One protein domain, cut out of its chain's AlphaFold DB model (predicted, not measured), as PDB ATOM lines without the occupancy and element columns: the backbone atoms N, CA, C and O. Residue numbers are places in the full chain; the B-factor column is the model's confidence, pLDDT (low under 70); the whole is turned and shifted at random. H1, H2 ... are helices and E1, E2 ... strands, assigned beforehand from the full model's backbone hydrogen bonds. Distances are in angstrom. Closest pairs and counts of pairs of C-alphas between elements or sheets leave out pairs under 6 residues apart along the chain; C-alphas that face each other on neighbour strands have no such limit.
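Overview. This is residues 40 to 143 of the 145 residues of an uncharacterized protein of Cytophagia bacterium (UniProt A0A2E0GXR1). A twisted antiparallel sheet of four strands, E1 to E4, forms a wall with two helices, H1 and H2, over one face; the helices stand crosswise to each other, each running along the strands beneath it. Over the other face lie loops, the long stretch 82 to 102 and the last printed residues 133 to 143. The printed part has 104 residues, in the order H1, H2, E1, E2, E3, E4; the sheet's order is E1 - E2 - E3 - E4, and the class is mixed, with 44 residues, under half, in named elements. It is compact, with a radius of gyration of the C-alphas of 12.9 A, and rounded, with spans of 33 by 32 by 20 A.

Along the chain. H1, residues 45 to 58, begins at C-alpha 45 (37.994, -6.305, -22.853) and is 20.2 A long. H2, residues 66 to 73, is 10.7 A long. E1 is residues 79 to 81, 6.9 A, and E2 is residues 103 to 107, 13.7 A, beginning at C-alpha 103 (48.314, -5.175, -7.771). E3, residues 112 to 118, is 20.1 A long, and E4, residues 126 to 132, is 20.3 A long, ending at C-alpha 132 (34.094, -5.642, -16.042).

Arrangement. The strands form a meander, each the antiparallel neighbour of the one before, and each pair in turn is a hairpin. Between E1 and E2, N 80 and O 106 are within hydrogen-bond range at 2.8 A; between E2 and E3, N 105 and O 114 at 2.8 A; between E3 and E4, N 115 and O 129 at 2.7 A. From edge to edge the strands' lines turn by 70 degrees, and the edge strands E1 and E4 are apart. H1 and H2 are on the same face, which gives two layers, helices on one face of a sheet. H1, at a height of 9.7 A over the sheet, lies over E3 and E4, at 10 degrees to E4 on the local plane; its closest C-alphas to E4 are Leu 56 and Tyr 126, 7.1 A. H2, at a height of 8.7 A, lies over E2, at 8 degrees to it on the local plane; the closest C-alphas are Cys 67 and Cys 103, 6.1 A. H1 touches H2 with residues 52 to 56 alone, C-alphas 52 and 70 being closest at 6.8 A, and their lines are only just about perpendicular at 72 degrees. In H1 and H2 every O i to N i+4 pair is within hydrogen-bond range.

Size, cuts and confidence. The two C-alphas farthest apart, of Ile 123 and Asn 135, are 34.9 A from each other. The printed part has no cut. The link E1 to E2, 21 residues, is long. Mean pLDDT of the printed part is 83.0; residues 59 to 64, 76 to 77 and 121 to 123 are under 70.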
ATOM      1  N   TYR A  40      31.414  -8.411 -21.646       80.81
ATOM      2  CA  TYR A  40      32.859  -8.517 -21.599       80.81
ATOM      3  C   TYR A  40      33.491  -8.611 -22.996       80.81
ATOM      4  O   TYR A  40      34.343  -7.794 -23.352       80.81
ATOM      5  N   GLN A  41      33.037  -9.559 -23.826       75.25
ATOM      6  CA  GLN A  41      33.548  -9.728 -25.194       75.25
ATOM      7  C   GLN A  41      33.171  -8.566 -26.111       75.25
ATOM      8  O   GLN A  41      34.013  -8.060 -26.847       75.25
ATOM      9  N   SER A  42      31.919  -8.113 -26.045       70.50
ATOM     10  CA  SER A  42      31.412  -7.029 -26.897       70.50
ATOM     11  C   SER A  42      32.078  -5.673 -26.636       70.50
ATOM     12  O   SER A  42      32.061  -4.818 -27.513       70.50
ATOM     13  N   SER A  43      32.701  -5.484 -25.467       75.25
ATOM     14  CA  SER A  43      33.412  -4.245 -25.112       75.25
ATOM     15  C   SER A  43      34.919  -4.304 -25.395       75.25
ATOM     16  O   SER A  43      35.657  -3.438 -24.933       75.25
ATOM     17  N   GLY A  44      35.399  -5.335 -26.101       79.81
ATOM     18  CA  GLY A  44      36.818  -5.477 -26.448       79.81
ATOM     19  C   GLY A  44      37.739  -5.777 -25.256       79.81
ATOM     20  O   GLY A  44      38.957  -5.785 -25.412       79.81
ATOM     21  N   LEU A  45      37.194  -6.071 -24.067       85.75
ATOM     22  CA  LEU A  45      37.994  -6.305 -22.853       85.75
ATOM     23  C   LEU A  45      38.924  -7.510 -23.004       85.75
ATOM     24  O   LEU A  45      40.076  -7.470 -22.583       85.75
ATOM     25  N   SER A  46      38.454  -8.532 -23.723       85.50
ATOM     26  CA  SER A  46      39.249  -9.721 -24.033       85.50
ATOM     27  C   SER A  46      40.519  -9.433 -24.846       85.50
ATOM     28  O   SER A  46      41.464 -10.216 -24.790       85.50
ATOM     29  N   GLU A  47      40.565  -8.343 -25.619       87.62
ATOM     30  CA  GLU A  47      41.773  -7.953 -26.357       87.62
ATOM     31  C   GLU A  47      42.813  -7.351 -25.412       87.62
ATOM     32  O   GLU A  47      43.984  -7.724 -25.477       87.62
ATOM     33  N   ASN A  48      42.363  -6.524 -24.463       87.31
ATOM     34  CA  ASN A  48      43.222  -5.980 -23.415       87.31
ATOM     35  C   ASN A  48      43.808  -7.096 -22.536       87.31
ATOM     36  O   ASN A  48      44.998  -7.073 -22.231       87.31
ATOM     37  N   ASP A  49      43.011  -8.107 -22.173       88.94
ATOM     38  CA  ASP A  49      43.516  -9.258 -21.413       88.94
ATOM     39  C   ASP A  49      44.617 -10.004 -22.162       88.94
ATOM     40  O   ASP A  49      45.643 -10.352 -21.581       88.94
ATOM     41  N   LYS A  50      44.423 -10.242 -23.465       89.44
ATOM     42  CA  LYS A  50      45.418 -10.921 -24.305       89.44
ATOM     43  C   LYS A  50      46.718 -10.126 -24.384       89.44
ATOM     44  O   LYS A  50      47.793 -10.725 -24.351       89.44
ATOM     45  N   GLU A  51      46.635  -8.800 -24.484       89.06
ATOM     46  CA  GLU A  51      47.807  -7.920 -24.473       89.06
ATOM     47  C   GLU A  51      48.553  -8.014 -23.134       89.06
ATOM     48  O   GLU A  51      49.760  -8.268 -23.118       89.06
ATOM     49  N   ILE A  52      47.834  -7.917 -22.012       88.81
ATOM     50  CA  ILE A  52      48.415  -8.025 -20.667       88.81
ATOM     51  C   ILE A  52      49.035  -9.409 -20.450       88.81
ATOM     52  O   ILE A  52      50.177  -9.508 -19.999       88.81
ATOM     53  N   MET A  53      48.344 -10.484 -20.837       88.12
ATOM     54  CA  MET A  53      48.884 -11.845 -20.784       88.12
ATOM     55  C   MET A  53      50.162 -11.991 -21.612       88.12
ATOM     56  O   MET A  53      51.112 -12.635 -21.170       88.12
ATOM     57  N   ARG A  54      50.216 -11.387 -22.803       87.69
ATOM     58  CA  ARG A  54      51.409 -11.414 -23.657       87.69
ATOM     59  C   ARG A  54      52.588 -10.694 -22.997       87.69
ATOM     60  O   ARG A  54      53.714 -11.176 -23.109       87.69
ATOM     61  N   ILE A  55      52.344  -9.576 -22.310       86.06
ATOM     62  CA  ILE A  55      53.368  -8.857 -21.536       86.06
ATOM     63  C   ILE A  55      53.869  -9.733 -20.380       86.06
ATOM     64  O   ILE A  55      55.079  -9.911 -20.237       86.06
ATOM     65  N   LEU A  56      52.947 -10.330 -19.615       84.44
ATOM     66  CA  LEU A  56      53.254 -11.224 -18.493       84.44
ATOM     67  C   LEU A  56      54.030 -12.480 -18.911       84.44
ATOM     68  O   LEU A  56      54.815 -13.004 -18.126       84.44
ATOM     69  N   TYR A  57      53.804 -12.975 -20.129       80.62
ATOM     70  CA  TYR A  57      54.463 -14.173 -20.645       80.62
ATOM     71  C   TYR A  57      55.856 -13.892 -21.223       80.62
ATOM     72  O   TYR A  57      56.786 -14.664 -21.011       80.62
ATOM     73  N   ASN A  58      56.012 -12.794 -21.970       73.75
ATOM     74  CA  ASN A  58      57.246 -12.517 -22.713       73.75
ATOM     75  C   ASN A  58      58.357 -11.895 -21.865       73.75
ATOM     76  O   ASN A  58      59.508 -11.850 -22.300       73.75
ATOM     77  N   GLN A  59      58.023 -11.347 -20.703       64.12
ATOM     78  CA  GLN A  59      58.967 -10.630 -19.859       64.12
ATOM     79  C   GLN A  59      58.777 -11.139 -18.439       64.12
ATOM     80  O   GLN A  59      57.647 -11.192 -17.979       64.12
ATOM     81  N   SER A  60      59.862 -11.523 -17.763       62.44
ATOM     82  CA  SER A  60      59.865 -11.787 -16.319       62.44
ATOM     83  C   SER A  60      60.149 -10.454 -15.627       62.44
ATOM     84  O   SER A  60      61.312 -10.050 -15.533       62.44
ATOM     85  N   PRO A  61      59.122  -9.675 -15.249       62.56
ATOM     86  CA  PRO A  61      59.332  -8.316 -14.796       62.56
ATOM     87  C   PRO A  61      59.716  -8.371 -13.312       62.56
ATOM     88  O   PRO A  61      59.360  -9.331 -12.616       62.56
ATOM     89  N   PRO A  62      60.443  -7.368 -12.801       64.81
ATOM     90  CA  PRO A  62      60.824  -7.326 -11.395       64.81
ATOM     91  C   PRO A  62      59.581  -7.310 -10.490       64.81
ATOM     92  O   PRO A  62      58.673  -6.498 -10.670       64.81
ATOM     93  N   GLU A  63      59.570  -8.197  -9.488       63.41
ATOM     94  CA  GLU A  63      58.391  -8.553  -8.676       63.41
ATOM     95  C   GLU A  63      57.671  -7.368  -8.012       63.41
ATOM     96  O   GLU A  63      56.470  -7.433  -7.767       63.41
ATOM     97  N   LYS A  64      58.383  -6.272  -7.721       66.12
ATOM     98  CA  LYS A  64      57.833  -5.103  -7.014       66.12
ATOM     99  C   LYS A  64      57.206  -4.033  -7.911       66.12
ATOM    100  O   LYS A  64      56.528  -3.159  -7.384       66.12
ATOM    101  N   GLU A  65      57.399  -4.078  -9.232       74.50
ATOM    102  CA  GLU A  65      56.904  -3.033 -10.151       74.50
ATOM    103  C   GLU A  65      56.076  -3.588 -11.324       74.50
ATOM    104  O   GLU A  65      55.928  -2.927 -12.350       74.50
ATOM    105  N   ILE A  66      55.493  -4.783 -11.183       81.56
ATOM    106  CA  ILE A  66      54.770  -5.458 -12.272       81.56
ATOM    107  C   ILE A  66      53.617  -4.620 -12.857       81.56
ATOM    108  O   ILE A  66      53.524  -4.472 -14.074       81.56
ATOM    109  N   CYS A  67      52.786  -3.989 -12.019       83.94
ATOM    110  CA  CYS A  67      51.683  -3.149 -12.500       83.94
ATOM    111  C   CYS A  67      52.169  -1.882 -13.218       83.94
ATOM    112  O   CYS A  67      51.632  -1.515 -14.262       83.94
ATOM    113  N   LYS A  68      53.231  -1.247 -12.715       84.50
ATOM    114  CA  LYS A  68      53.854  -0.078 -13.352       84.50
ATOM    115  C   LYS A  68      54.487  -0.448 -14.695       84.50
ATOM    116  O   LYS A  68      54.402   0.313 -15.656       84.50
ATOM    117  N   HIS A  69      55.078  -1.635 -14.771       84.81
ATOM    118  CA  HIS A  69      55.642  -2.185 -15.995       84.81
ATOM    119  C   HIS A  69      54.568  -2.442 -17.058       84.81
ATOM    120  O   HIS A  69      54.703  -1.972 -18.186       84.81
ATOM    121  N   ILE A  70      53.466  -3.099 -16.683       85.50
ATOM    122  CA  ILE A  70      52.325  -3.345 -17.578       85.50
ATOM    123  C   ILE A  70      51.721  -2.022 -18.056       85.50
ATOM    124  O   ILE A  70      51.523  -1.837 -19.254       85.50
ATOM    125  N   LYS A  71      51.515  -1.064 -17.145       84.75
ATOM    126  CA  LYS A  71      50.993   0.274 -17.459       84.75
ATOM    127  C   LYS A  71      51.844   1.027 -18.488       84.75
ATOM    128  O   LYS A  71      51.301   1.758 -19.310       84.75
ATOM    129  N   ASN A  72      53.164   0.845 -18.469       83.50
ATOM    130  CA  ASN A  72      54.069   1.492 -19.422       83.50
ATOM    131  C   ASN A  72      54.093   0.818 -20.801       83.50
ATOM    132  O   ASN A  72      54.472   1.463 -21.778       83.50
ATOM    133  N   GLN A  73      53.744  -0.468 -20.878       83.69
ATOM    134  CA  GLN A  73      53.817  -1.254 -22.112       83.69
ATOM    135  C   GLN A  73      52.481  -1.413 -22.825       83.69
ATOM    136  O   GLN A  73      52.479  -1.681 -24.024       83.69
ATOM    137  N   ILE A  74      51.368  -1.259 -22.111       83.75
ATOM    138  CA  ILE A  74      50.048  -1.384 -22.707       83.75
ATOM    139  C   ILE A  74      49.783  -0.210 -23.656       83.75
ATOM    140  O   ILE A  74      50.016   0.961 -23.334       83.75
ATOM    141  N   SER A  75      49.307  -0.533 -24.853       71.38
ATOM    142  CA  SER A  75      49.059   0.453 -25.910       71.38
ATOM    143  C   SER A  75      47.932   1.415 -25.513       71.38
ATOM    144  O   SER A  75      47.960   2.611 -25.819       71.38
ATOM    145  N   SER A  76      46.959   0.899 -24.765       67.69
ATOM    146  CA  SER A  76      45.845   1.627 -24.170       67.69
ATOM    147  C   SER A  76      46.266   2.256 -22.833       67.69
ATOM    148  O   SER A  76      45.977   1.737 -21.760       67.69
ATOM    149  N   LYS A  77      46.933   3.419 -22.882       66.56
ATOM    150  CA  LYS A  77      47.434   4.182 -21.708       66.56
ATOM    151  C   LYS A  77      46.369   4.639 -20.683       66.56
ATOM    152  O   LYS A  77      46.692   5.397 -19.776       66.56
ATOM    153  N   SER A  78      45.122   4.190 -20.801       81.00
ATOM    154  CA  SER A  78      44.001   4.515 -19.910       81.00
ATOM    155  C   SER A  78      43.981   3.711 -18.599       81.00
ATOM    156  O   SER A  78      43.057   3.880 -17.806       81.00
ATOM    157  N   TYR A  79      44.942   2.810 -18.355       87.12
ATOM    158  CA  TYR A  79      45.002   2.061 -17.094       87.12
ATOM    159  C   TYR A  79      45.662   2.874 -15.978       87.12
ATOM    160  O   TYR A  79      46.816   3.300 -16.065       87.12
ATOM    161  N   GLU A  80      44.923   3.026 -14.889       90.00
ATOM    162  CA  GLU A  80      45.340   3.664 -13.648       90.00
ATOM    163  C   GLU A  80      45.469   2.630 -12.529       90.00
ATOM    164  O   GLU A  80      44.959   1.515 -12.626       90.00
ATOM    165  N   ASP A  81      46.162   2.999 -11.457       89.50
ATOM    166  CA  ASP A  81      46.263   2.147 -10.278       89.50
ATOM    167  C   ASP A  81      44.899   2.075  -9.578       89.50
ATOM    168  O   ASP A  81      44.218   3.090  -9.405       89.50
ATOM    169  N   GLY A  82      44.487   0.869  -9.189       85.69
ATOM    170  CA  GLY A  82      43.233   0.662  -8.475       85.69
ATOM    171  C   GLY A  82      43.232   1.330  -7.099       85.69
ATOM    172  O   GLY A  82      44.277   1.482  -6.459       85.69
ATOM    173  N   GLU A  83      42.037   1.700  -6.640       87.75
ATOM    174  CA  GLU A  83      41.827   2.318  -5.330       87.75
ATOM    175  C   GLU A  83      42.328   1.423  -4.189       87.75
ATOM    176  O   GLU A  83      42.205   0.197  -4.231       87.75
ATOM    177  N   VAL A  84      42.881   2.053  -3.151       87.75
ATOM    178  CA  VAL A  84      43.289   1.369  -1.922       87.75
ATOM    179  C   VAL A  84      42.106   1.353  -0.963       87.75
ATOM    180  O   VAL A  84      41.610   2.400  -0.547       87.75
ATOM    181  N   PHE A  85      41.664   0.159  -0.590       86.38
ATOM    182  CA  PHE A  85      40.548  -0.024   0.325       86.38
ATOM    183  C   PHE A  85      41.010   0.208   1.763       86.38
ATOM    184  O   PHE A  85      41.935  -0.445   2.243       86.38
ATOM    185  N   ILE A  86      40.333   1.110   2.479       80.88
ATOM    186  CA  ILE A  86      40.644   1.456   3.880       80.88
ATOM    187  C   ILE A  86      40.538   0.225   4.795       80.88
ATOM    188  O   ILE A  86      41.285   0.100   5.759       80.88
ATOM    189  N   SER A  87      39.638  -0.706   4.472       80.50
ATOM    190  CA  SER A  87      39.402  -1.933   5.241       80.50
ATOM    191  C   SER A  87      40.608  -2.873   5.282       80.50
ATOM    192  O   SER A  87      40.844  -3.512   6.302       80.50
ATOM    193  N   THR A  88      41.361  -2.973   4.185       80.69
ATOM    194  CA  THR A  88      42.484  -3.914   4.046       80.69
ATOM    195  C   THR A  88      43.837  -3.219   3.949       80.69
ATOM    196  O   THR A  88      44.867  -3.874   4.107       80.69
ATOM    197  N   GLY A  89      43.857  -1.914   3.659       81.75
ATOM    198  CA  GLY A  89      45.065  -1.183   3.275       81.75
ATOM    199  C   GLY A  89      45.667  -1.667   1.951       81.75
ATOM    200  O   GLY A  89      46.831  -1.386   1.673       81.75
ATOM    201  N   LYS A  90      44.908  -2.428   1.148       84.94
ATOM    202  CA  LYS A  90      45.352  -3.051  -0.108       84.94
ATOM    203  C   LYS A  90      44.498  -2.575  -1.277       84.94
ATOM    204  O   LYS A  90      43.407  -2.046  -1.090       84.94
ATOM    205  N   GLN A  91      44.964  -2.826  -2.499       86.44
ATOM    206  CA  GLN A  91      44.209  -2.522  -3.721       86.44
ATOM    207  C   GLN A  91      43.044  -3.487  -3.988       86.44
ATOM    208  O   GLN A  91      42.386  -3.383  -5.016       86.44
ATOM    209  N   THR A  92      42.778  -4.425  -3.081       86.62
ATOM    210  CA  THR A  92      41.660  -5.371  -3.129       86.62
ATOM    211  C   THR A  92      40.922  -5.356  -1.788       86.62
ATOM    212  O   THR A  92      41.572  -5.228  -0.740       86.62
ATOM    213  N   PRO A  93      39.587  -5.495  -1.774       86.94
ATOM    214  CA  PRO A  93      38.835  -5.644  -0.535       86.94
ATOM    215  C   PRO A  93      38.963  -7.055   0.069       86.94
ATOM    216  O   PRO A  93      38.548  -7.253   1.209       86.94
ATOM    217  N   SER A  94      39.519  -8.030  -0.663       84.12
ATOM    218  CA  SER A  94      39.608  -9.420  -0.209       84.12
ATOM    219  C   SER A  94      40.681  -9.630   0.861       84.12
ATOM    220  O   SER A  94      41.784  -9.079   0.798       84.12
ATOM    221  N   THR A  95      40.385 -10.518   1.811       83.38
ATOM    222  CA  THR A  95      41.352 -11.036   2.791       83.38
ATOM    223  C   THR A  95      41.933 -12.391   2.384       83.38
ATOM    224  O   THR A  95      42.679 -12.987   3.158       83.38
ATOM    225  N   HIS A  96      41.606 -12.900   1.192       86.06
ATOM    226  CA  HIS A  96      42.093 -14.198   0.741       86.06
ATOM    227  C   HIS A  96      43.598 -14.136   0.390       86.06
ATOM    228  O   HIS A  96      44.023 -13.198  -0.299       86.06
ATOM    229  N   PRO A  97      44.420 -15.131   0.790       85.19
ATOM    230  CA  PRO A  97      45.872 -15.109   0.583       85.19
ATOM    231  C   PRO A  97      46.312 -14.919  -0.872       85.19
ATOM    232  O   PRO A  97      47.312 -14.256  -1.134       85.19
ATOM    233  N   ILE A  98      45.526 -15.437  -1.823       84.50
ATOM    234  CA  ILE A  98      45.794 -15.319  -3.268       84.50
ATOM    235  C   ILE A  98      45.912 -13.861  -3.746       84.50
ATOM    236  O   ILE A  98      46.580 -13.595  -4.742       84.50
ATOM    237  N   PHE A  99      45.306 -12.912  -3.024       86.81
ATOM    238  CA  PHE A  99      45.326 -11.493  -3.372       86.81
ATOM    239  C   PHE A  99      46.231 -10.649  -2.457       86.81
ATOM    240  O   PHE A  99      46.210  -9.425  -2.521       86.81
ATOM    241  N   PHE A 100      47.047 -11.252  -1.584       80.75
ATOM    242  CA  PHE A 100      47.830 -10.484  -0.606       80.75
ATOM    243  C   PHE A 100      48.932  -9.613  -1.197       80.75
ATOM    244  O   PHE A 100      49.203  -8.550  -0.638       80.75
ATOM    245  N   GLN A 101      49.546 -10.065  -2.285       81.19
ATOM    246  CA  GLN A 101      50.556  -9.326  -3.043       81.19
ATOM    247  C   GLN A 101      50.021  -8.967  -4.431       81.19
ATOM    248  O   GLN A 101      50.776  -8.928  -5.401       81.19
ATOM    249  N   SER A 102      48.702  -8.787  -4.548       87.25
ATOM    250  CA  SER A 102      48.104  -8.395  -5.812       87.25
ATOM    251  C   SER A 102      48.279  -6.905  -6.057       87.25
ATOM    252  O   SER A 102      48.275  -6.095  -5.126       87.25
ATOM    253  N   CYS A 103      48.416  -6.549  -7.325       89.31
ATOM    254  CA  CYS A 103      48.314  -5.175  -7.771       89.31
ATOM    255  C   CYS A 103      47.117  -5.045  -8.717       89.31
ATOM    256  O   CYS A 103      46.830  -5.958  -9.498       89.31
ATOM    257  N   ALA A 104      46.390  -3.936  -8.603       91.44
ATOM    258  CA  ALA A 104      45.176  -3.683  -9.366       91.44
ATOM    259  C   ALA A 104      45.405  -2.567 -10.385       91.44
ATOM    260  O   ALA A 104      45.884  -1.489 -10.032       91.44
ATOM    261  N   LEU A 105      44.996  -2.810 -11.626       91.19
ATOM    262  CA  LEU A 105      44.917  -1.822 -12.692       91.19
ATOM    263  C   LEU A 105      43.461  -1.649 -13.107       91.19
ATOM    264  O   LEU A 105      42.732  -2.626 -13.285       91.19
ATOM    265  N   VAL A 106      43.033  -0.404 -13.278       91.94
ATOM    266  CA  VAL A 106      41.663  -0.057 -13.649       91.94
ATOM    267  C   VAL A 106      41.683   0.884 -14.839       91.94
ATOM    268  O   VAL A 106      42.325   1.928 -14.809       91.94
ATOM    269  N   ASN A 107      40.935   0.535 -15.876       89.88
ATOM    270  CA  ASN A 107      40.602   1.429 -16.970       89.88
ATOM    271  C   ASN A 107      39.173   1.940 -16.759       89.88
ATOM    272  O   ASN A 107      38.206   1.175 -16.838       89.88
ATOM    273  N   LYS A 108      39.049   3.238 -16.464       86.06
ATOM    274  CA  LYS A 108      37.764   3.898 -16.186       86.06
ATOM    275  C   LYS A 108      36.892   4.023 -17.437       86.06
ATOM    276  O   LYS A 108      35.673   3.914 -17.319       86.06
ATOM    277  N   ASP A 109      37.503   4.178 -18.611       86.50
ATOM    278  CA  ASP A 109      36.797   4.355 -19.886       86.50
ATOM    279  C   ASP A 109      36.063   3.073 -20.284       86.50
ATOM    280  O   ASP A 109      34.880   3.085 -20.623       86.50
ATOM    281  N   THR A 110      36.756   1.935 -20.192       86.19
ATOM    282  CA  THR A 110      36.204   0.623 -20.559       86.19
ATOM    283  C   THR A 110      35.584  -0.115 -19.377       86.19
ATOM    284  O   THR A 110      35.143  -1.254 -19.533       86.19
ATOM    285  N   LYS A 111      35.575   0.504 -18.187       89.69
ATOM    286  CA  LYS A 111      35.185  -0.118 -16.916       89.69
ATOM    287  C   LYS A 111      35.857  -1.477 -16.712       89.69
ATOM    288  O   LYS A 111      35.207  -2.456 -16.364       89.69
ATOM    289  N   HIS A 112      37.152  -1.566 -16.989       91.06
ATOM    290  CA  HIS A 112      37.892  -2.820 -16.900       91.06
ATOM    291  C   HIS A 112      38.785  -2.813 -15.675       91.06
ATOM    292  O   HIS A 112      39.530  -1.857 -15.470       91.06
ATOM    293  N   ARG A 113      38.733  -3.874 -14.876       92.12
ATOM    294  CA  ARG A 113      39.607  -4.056 -13.723       92.12
ATOM    295  C   ARG A 113      40.400  -5.332 -13.889       92.12
ATOM    296  O   ARG A 113      39.840  -6.386 -14.167       92.12
ATOM    297  N   VAL A 114      41.698  -5.209 -13.673       92.31
ATOM    298  CA  VAL A 114      42.672  -6.279 -13.792       92.31
ATOM    299  C   VAL A 114      43.443  -6.371 -12.489       92.31
ATOM    300  O   VAL A 114      43.907  -5.369 -11.954       92.31
ATOM    301  N   LEU A 115      43.593  -7.583 -11.985       92.25
ATOM    302  CA  LEU A 115      44.380  -7.928 -10.821       92.25
ATOM    303  C   LEU A 115      45.495  -8.864 -11.257       92.25
ATOM    304  O   LEU A 115      45.243  -9.932 -11.817       92.25
ATOM    305  N   ILE A 116      46.726  -8.474 -10.961       90.12
ATOM    306  CA  ILE A 116      47.896  -9.322 -11.155       90.12
ATOM    307  C   ILE A 116      48.349  -9.805  -9.789       90.12
ATOM    308  O   ILE A 116      48.610  -8.996  -8.900       90.12
ATOM    309  N   THR A 117      48.429 -11.118  -9.611       88.69
ATOM    310  CA  THR A 117      48.882 -11.751  -8.370       88.69
ATOM    311  C   THR A 117      50.196 -12.478  -8.607       88.69
ATOM    312  O   THR A 117      50.473 -12.941  -9.713       88.69
ATOM    313  N   LYS A 118      51.027 -12.603  -7.571       83.38
ATOM    314  CA  LYS A 118      52.182 -13.499  -7.627       83.38
ATOM    315  C   LYS A 118      51.697 -14.942  -7.496       83.38
ATOM    316  O   LYS A 118      50.913 -15.252  -6.603       83.38
ATOM    317  N   SER A 119      52.161 -15.810  -8.386       77.94
ATOM    318  CA  SER A 119      51.906 -17.247  -8.308       77.94
ATOM    319  C   SER A 119      53.091 -17.922  -7.622       77.94
ATOM    320  O   SER A 119      54.228 -17.781  -8.069       77.94
ATOM    321  N   GLU A 120      52.844 -18.640  -6.525       70.25
ATOM    322  CA  GLU A 120      53.898 -19.353  -5.783       70.25
ATOM    323  C   GLU A 120      54.155 -20.774  -6.314       70.25
ATOM    324  O   GLU A 120      55.128 -21.413  -5.918       70.25
ATOM    325  N   SER A 121      53.304 -21.293  -7.204       62.22
ATOM    326  CA  SER A 121      53.228 -22.739  -7.459       62.22
ATOM    327  C   SER A 121      52.885 -23.126  -8.907       62.22
ATOM    328  O   SER A 121      52.116 -24.056  -9.145       62.22
ATOM    329  N   GLY A 122      53.489 -22.470  -9.905       61.66
ATOM    330  CA  GLY A 122      53.261 -22.822 -11.312       61.66
ATOM    331  C   GLY A 122      54.404 -22.503 -12.277       61.66
ATOM    332  O   GLY A 122      55.387 -21.866 -11.921       61.66
ATOM    333  N   ILE A 123      54.228 -22.934 -13.536       67.44
ATOM    334  CA  ILE A 123      55.087 -22.585 -14.692       67.44
ATOM    335  C   ILE A 123      55.082 -21.061 -14.929       67.44
ATOM    336  O   ILE A 123      56.029 -20.501 -15.473       67.44
ATOM    337  N   TYR A 124      54.008 -20.389 -14.506       72.56
ATOM    338  CA  TYR A 124      53.812 -18.951 -14.632       72.56
ATOM    339  C   TYR A 124      54.085 -18.248 -13.301       72.56
ATOM    340  O   TYR A 124      53.544 -18.640 -12.267       72.56
ATOM    341  N   GLN A 125      54.883 -17.180 -13.356       79.19
ATOM    342  CA  GLN A 125      55.275 -16.362 -12.201       79.19
ATOM    343  C   GLN A 125      54.128 -15.475 -11.678       79.19
ATOM    344  O   GLN A 125      54.119 -15.086 -10.509       79.19
ATOM    345  N   TYR A 126      53.141 -15.181 -12.528       84.75
ATOM    346  CA  TYR A 126      52.029 -14.283 -12.226       84.75
ATOM    347  C   TYR A 126      50.682 -14.907 -12.604       84.75
ATOM    348  O   TYR A 126      50.569 -15.584 -13.626       84.75
ATOM    349  N   GLY A 127      49.666 -14.656 -11.781       86.25
ATOM    350  CA  GLY A 127      48.258 -14.899 -12.079       86.25
ATOM    351  C   GLY A 127      47.581 -13.620 -12.564       86.25
ATOM    352  O   GLY A 127      47.903 -12.530 -12.093       86.25
ATOM    353  N   LEU A 128      46.642 -13.757 -13.499       89.75
ATOM    354  CA  LEU A 128      45.837 -12.660 -14.027       89.75
ATOM    355  C   LEU A 128      44.362 -12.936 -13.733       89.75
ATOM    356  O   LEU A 128      43.839 -13.978 -14.128       89.75
ATOM    357  N   PHE A 129      43.699 -11.992 -13.078       90.69
ATOM    358  CA  PHE A 129      42.251 -11.981 -12.903       90.69
ATOM    359  C   PHE A 129      41.711 -10.686 -13.484       90.69
ATOM    360  O   PHE A 129      42.285  -9.625 -13.254       90.69
ATOM    361  N   SER A 130      40.603 -10.744 -14.205       91.81
ATOM    362  CA  SER A 130      39.994  -9.552 -14.780       91.81
ATOM    363  C   SER A 130      38.478  -9.606 -14.715       91.81
ATOM    364  O   SER A 130      37.865 -10.674 -14.649       91.81
ATOM    365  N   CYS A 131      37.864  -8.430 -14.652       90.62
ATOM    366  CA  CYS A 131      36.423  -8.281 -14.726       90.62
ATOM    367  C   CYS A 131      36.034  -6.942 -15.337       90.62
ATOM    368  O   CYS A 131      36.786  -5.963 -15.345       90.62
ATOM    369  N   ARG A 132      34.784  -6.893 -15.782       90.62
ATOM    370  CA  ARG A 132      34.094  -5.642 -16.042       90.62
ATOM    371  C   ARG A 132      33.528  -5.097 -14.729       90.62
ATOM    372  O   ARG A 132      32.854  -5.817 -13.999       90.62
ATOM    373  N   LEU A 133      33.802  -3.831 -14.453       89.50
ATOM    374  CA  LEU A 133      33.199  -3.072 -13.371       89.50
ATOM    375  C   LEU A 133      31.809  -2.612 -13.800       89.50
ATOM    376  O   LEU A 133      31.637  -2.003 -14.858       89.50
ATOM    377  N   ASP A 134      30.820  -2.869 -12.956       83.75
ATOM    378  CA  ASP A 134      29.474  -2.347 -13.158       83.75
ATOM    379  C   ASP A 134      29.299  -1.047 -12.364       83.75
ATOM    380  O   ASP A 134      29.432   0.046 -12.929       83.75
ATOM    381  N   ASN A 135      29.056  -1.185 -11.056       83.94
ATOM    382  CA  ASN A 135      28.797  -0.080 -10.125       83.94
ATOM    383  C   ASN A 135      29.797  -0.008  -8.961       83.94
ATOM    384  O   ASN A 135      29.922   1.037  -8.331       83.94
ATOM    385  N   GLU A 136      30.484  -1.107  -8.652       87.06
ATOM    386  CA  GLU A 136      31.446  -1.188  -7.549       87.06
ATOM    387  C   GLU A 136      32.885  -1.071  -8.081       87.06
ATOM    388  O   GLU A 136      33.134  -1.446  -9.227       87.06
ATOM    389  N   PRO A 137      33.852  -0.577  -7.280       88.12
ATOM    390  CA  PRO A 137      35.247  -0.417  -7.711       88.12
ATOM    391  C   PRO A 137      36.064  -1.725  -7.679       88.12
ATOM    392  O   PRO A 137      37.285  -1.706  -7.858       88.12
ATOM    393  N   TYR A 138      35.414  -2.865  -7.436       88.81
ATOM    394  CA  TYR A 138      36.021  -4.192  -7.327       88.81
ATOM    395  C   TYR A 138      35.180  -5.247  -8.049       88.81
ATOM    396  O   TYR A 138      33.992  -5.056  -8.308       88.81
ATOM    397  N   CYS A 139      35.804  -6.380  -8.361       89.31
ATOM    398  CA  CYS A 139      35.136  -7.512  -8.983       89.31
ATOM    399  C   CYS A 139      34.355  -8.341  -7.954       89.31
ATOM    400  O   CYS A 139      34.791  -8.504  -6.816       89.31
ATOM    401  N   ASN A 140      33.248  -8.966  -8.366       88.38
ATOM    402  CA  ASN A 140      32.451  -9.829  -7.480       88.38
ATOM    403  C   ASN A 140      33.257 -10.988  -6.873       88.38
ATOM    404  O   ASN A 140      32.983 -11.386  -5.750       88.38
ATOM    405  N   PHE A 141      34.267 -11.503  -7.577       86.88
ATOM    406  CA  PHE A 141      35.143 -12.553  -7.048       86.88
ATOM    407  C   PHE A 141      36.116 -12.057  -5.962       86.88
ATOM    408  O   PHE A 141      36.749 -12.870  -5.298       86.88
ATOM    409  N   GLU A 142      36.270 -10.738  -5.788       85.56
ATOM    410  CA  GLU A 142      37.058 -10.149  -4.697       85.56
ATOM    411  C   GLU A 142      36.244 -10.024  -3.402       85.56
ATOM    412  O   GLU A 142      36.825  -9.899  -2.323       85.56
ATOM    413  N   LYS A 143      34.905 -10.071  -3.477       80.69
ATOM    414  CA  LYS A 143      34.064 -10.246  -2.289       80.69
ATOM    415  C   LYS A 143      34.282 -11.667  -1.785       80.69
ATOM    416  O   LYS A 143      33.915 -12.618  -2.465       80.69
TER     417      LYS A 143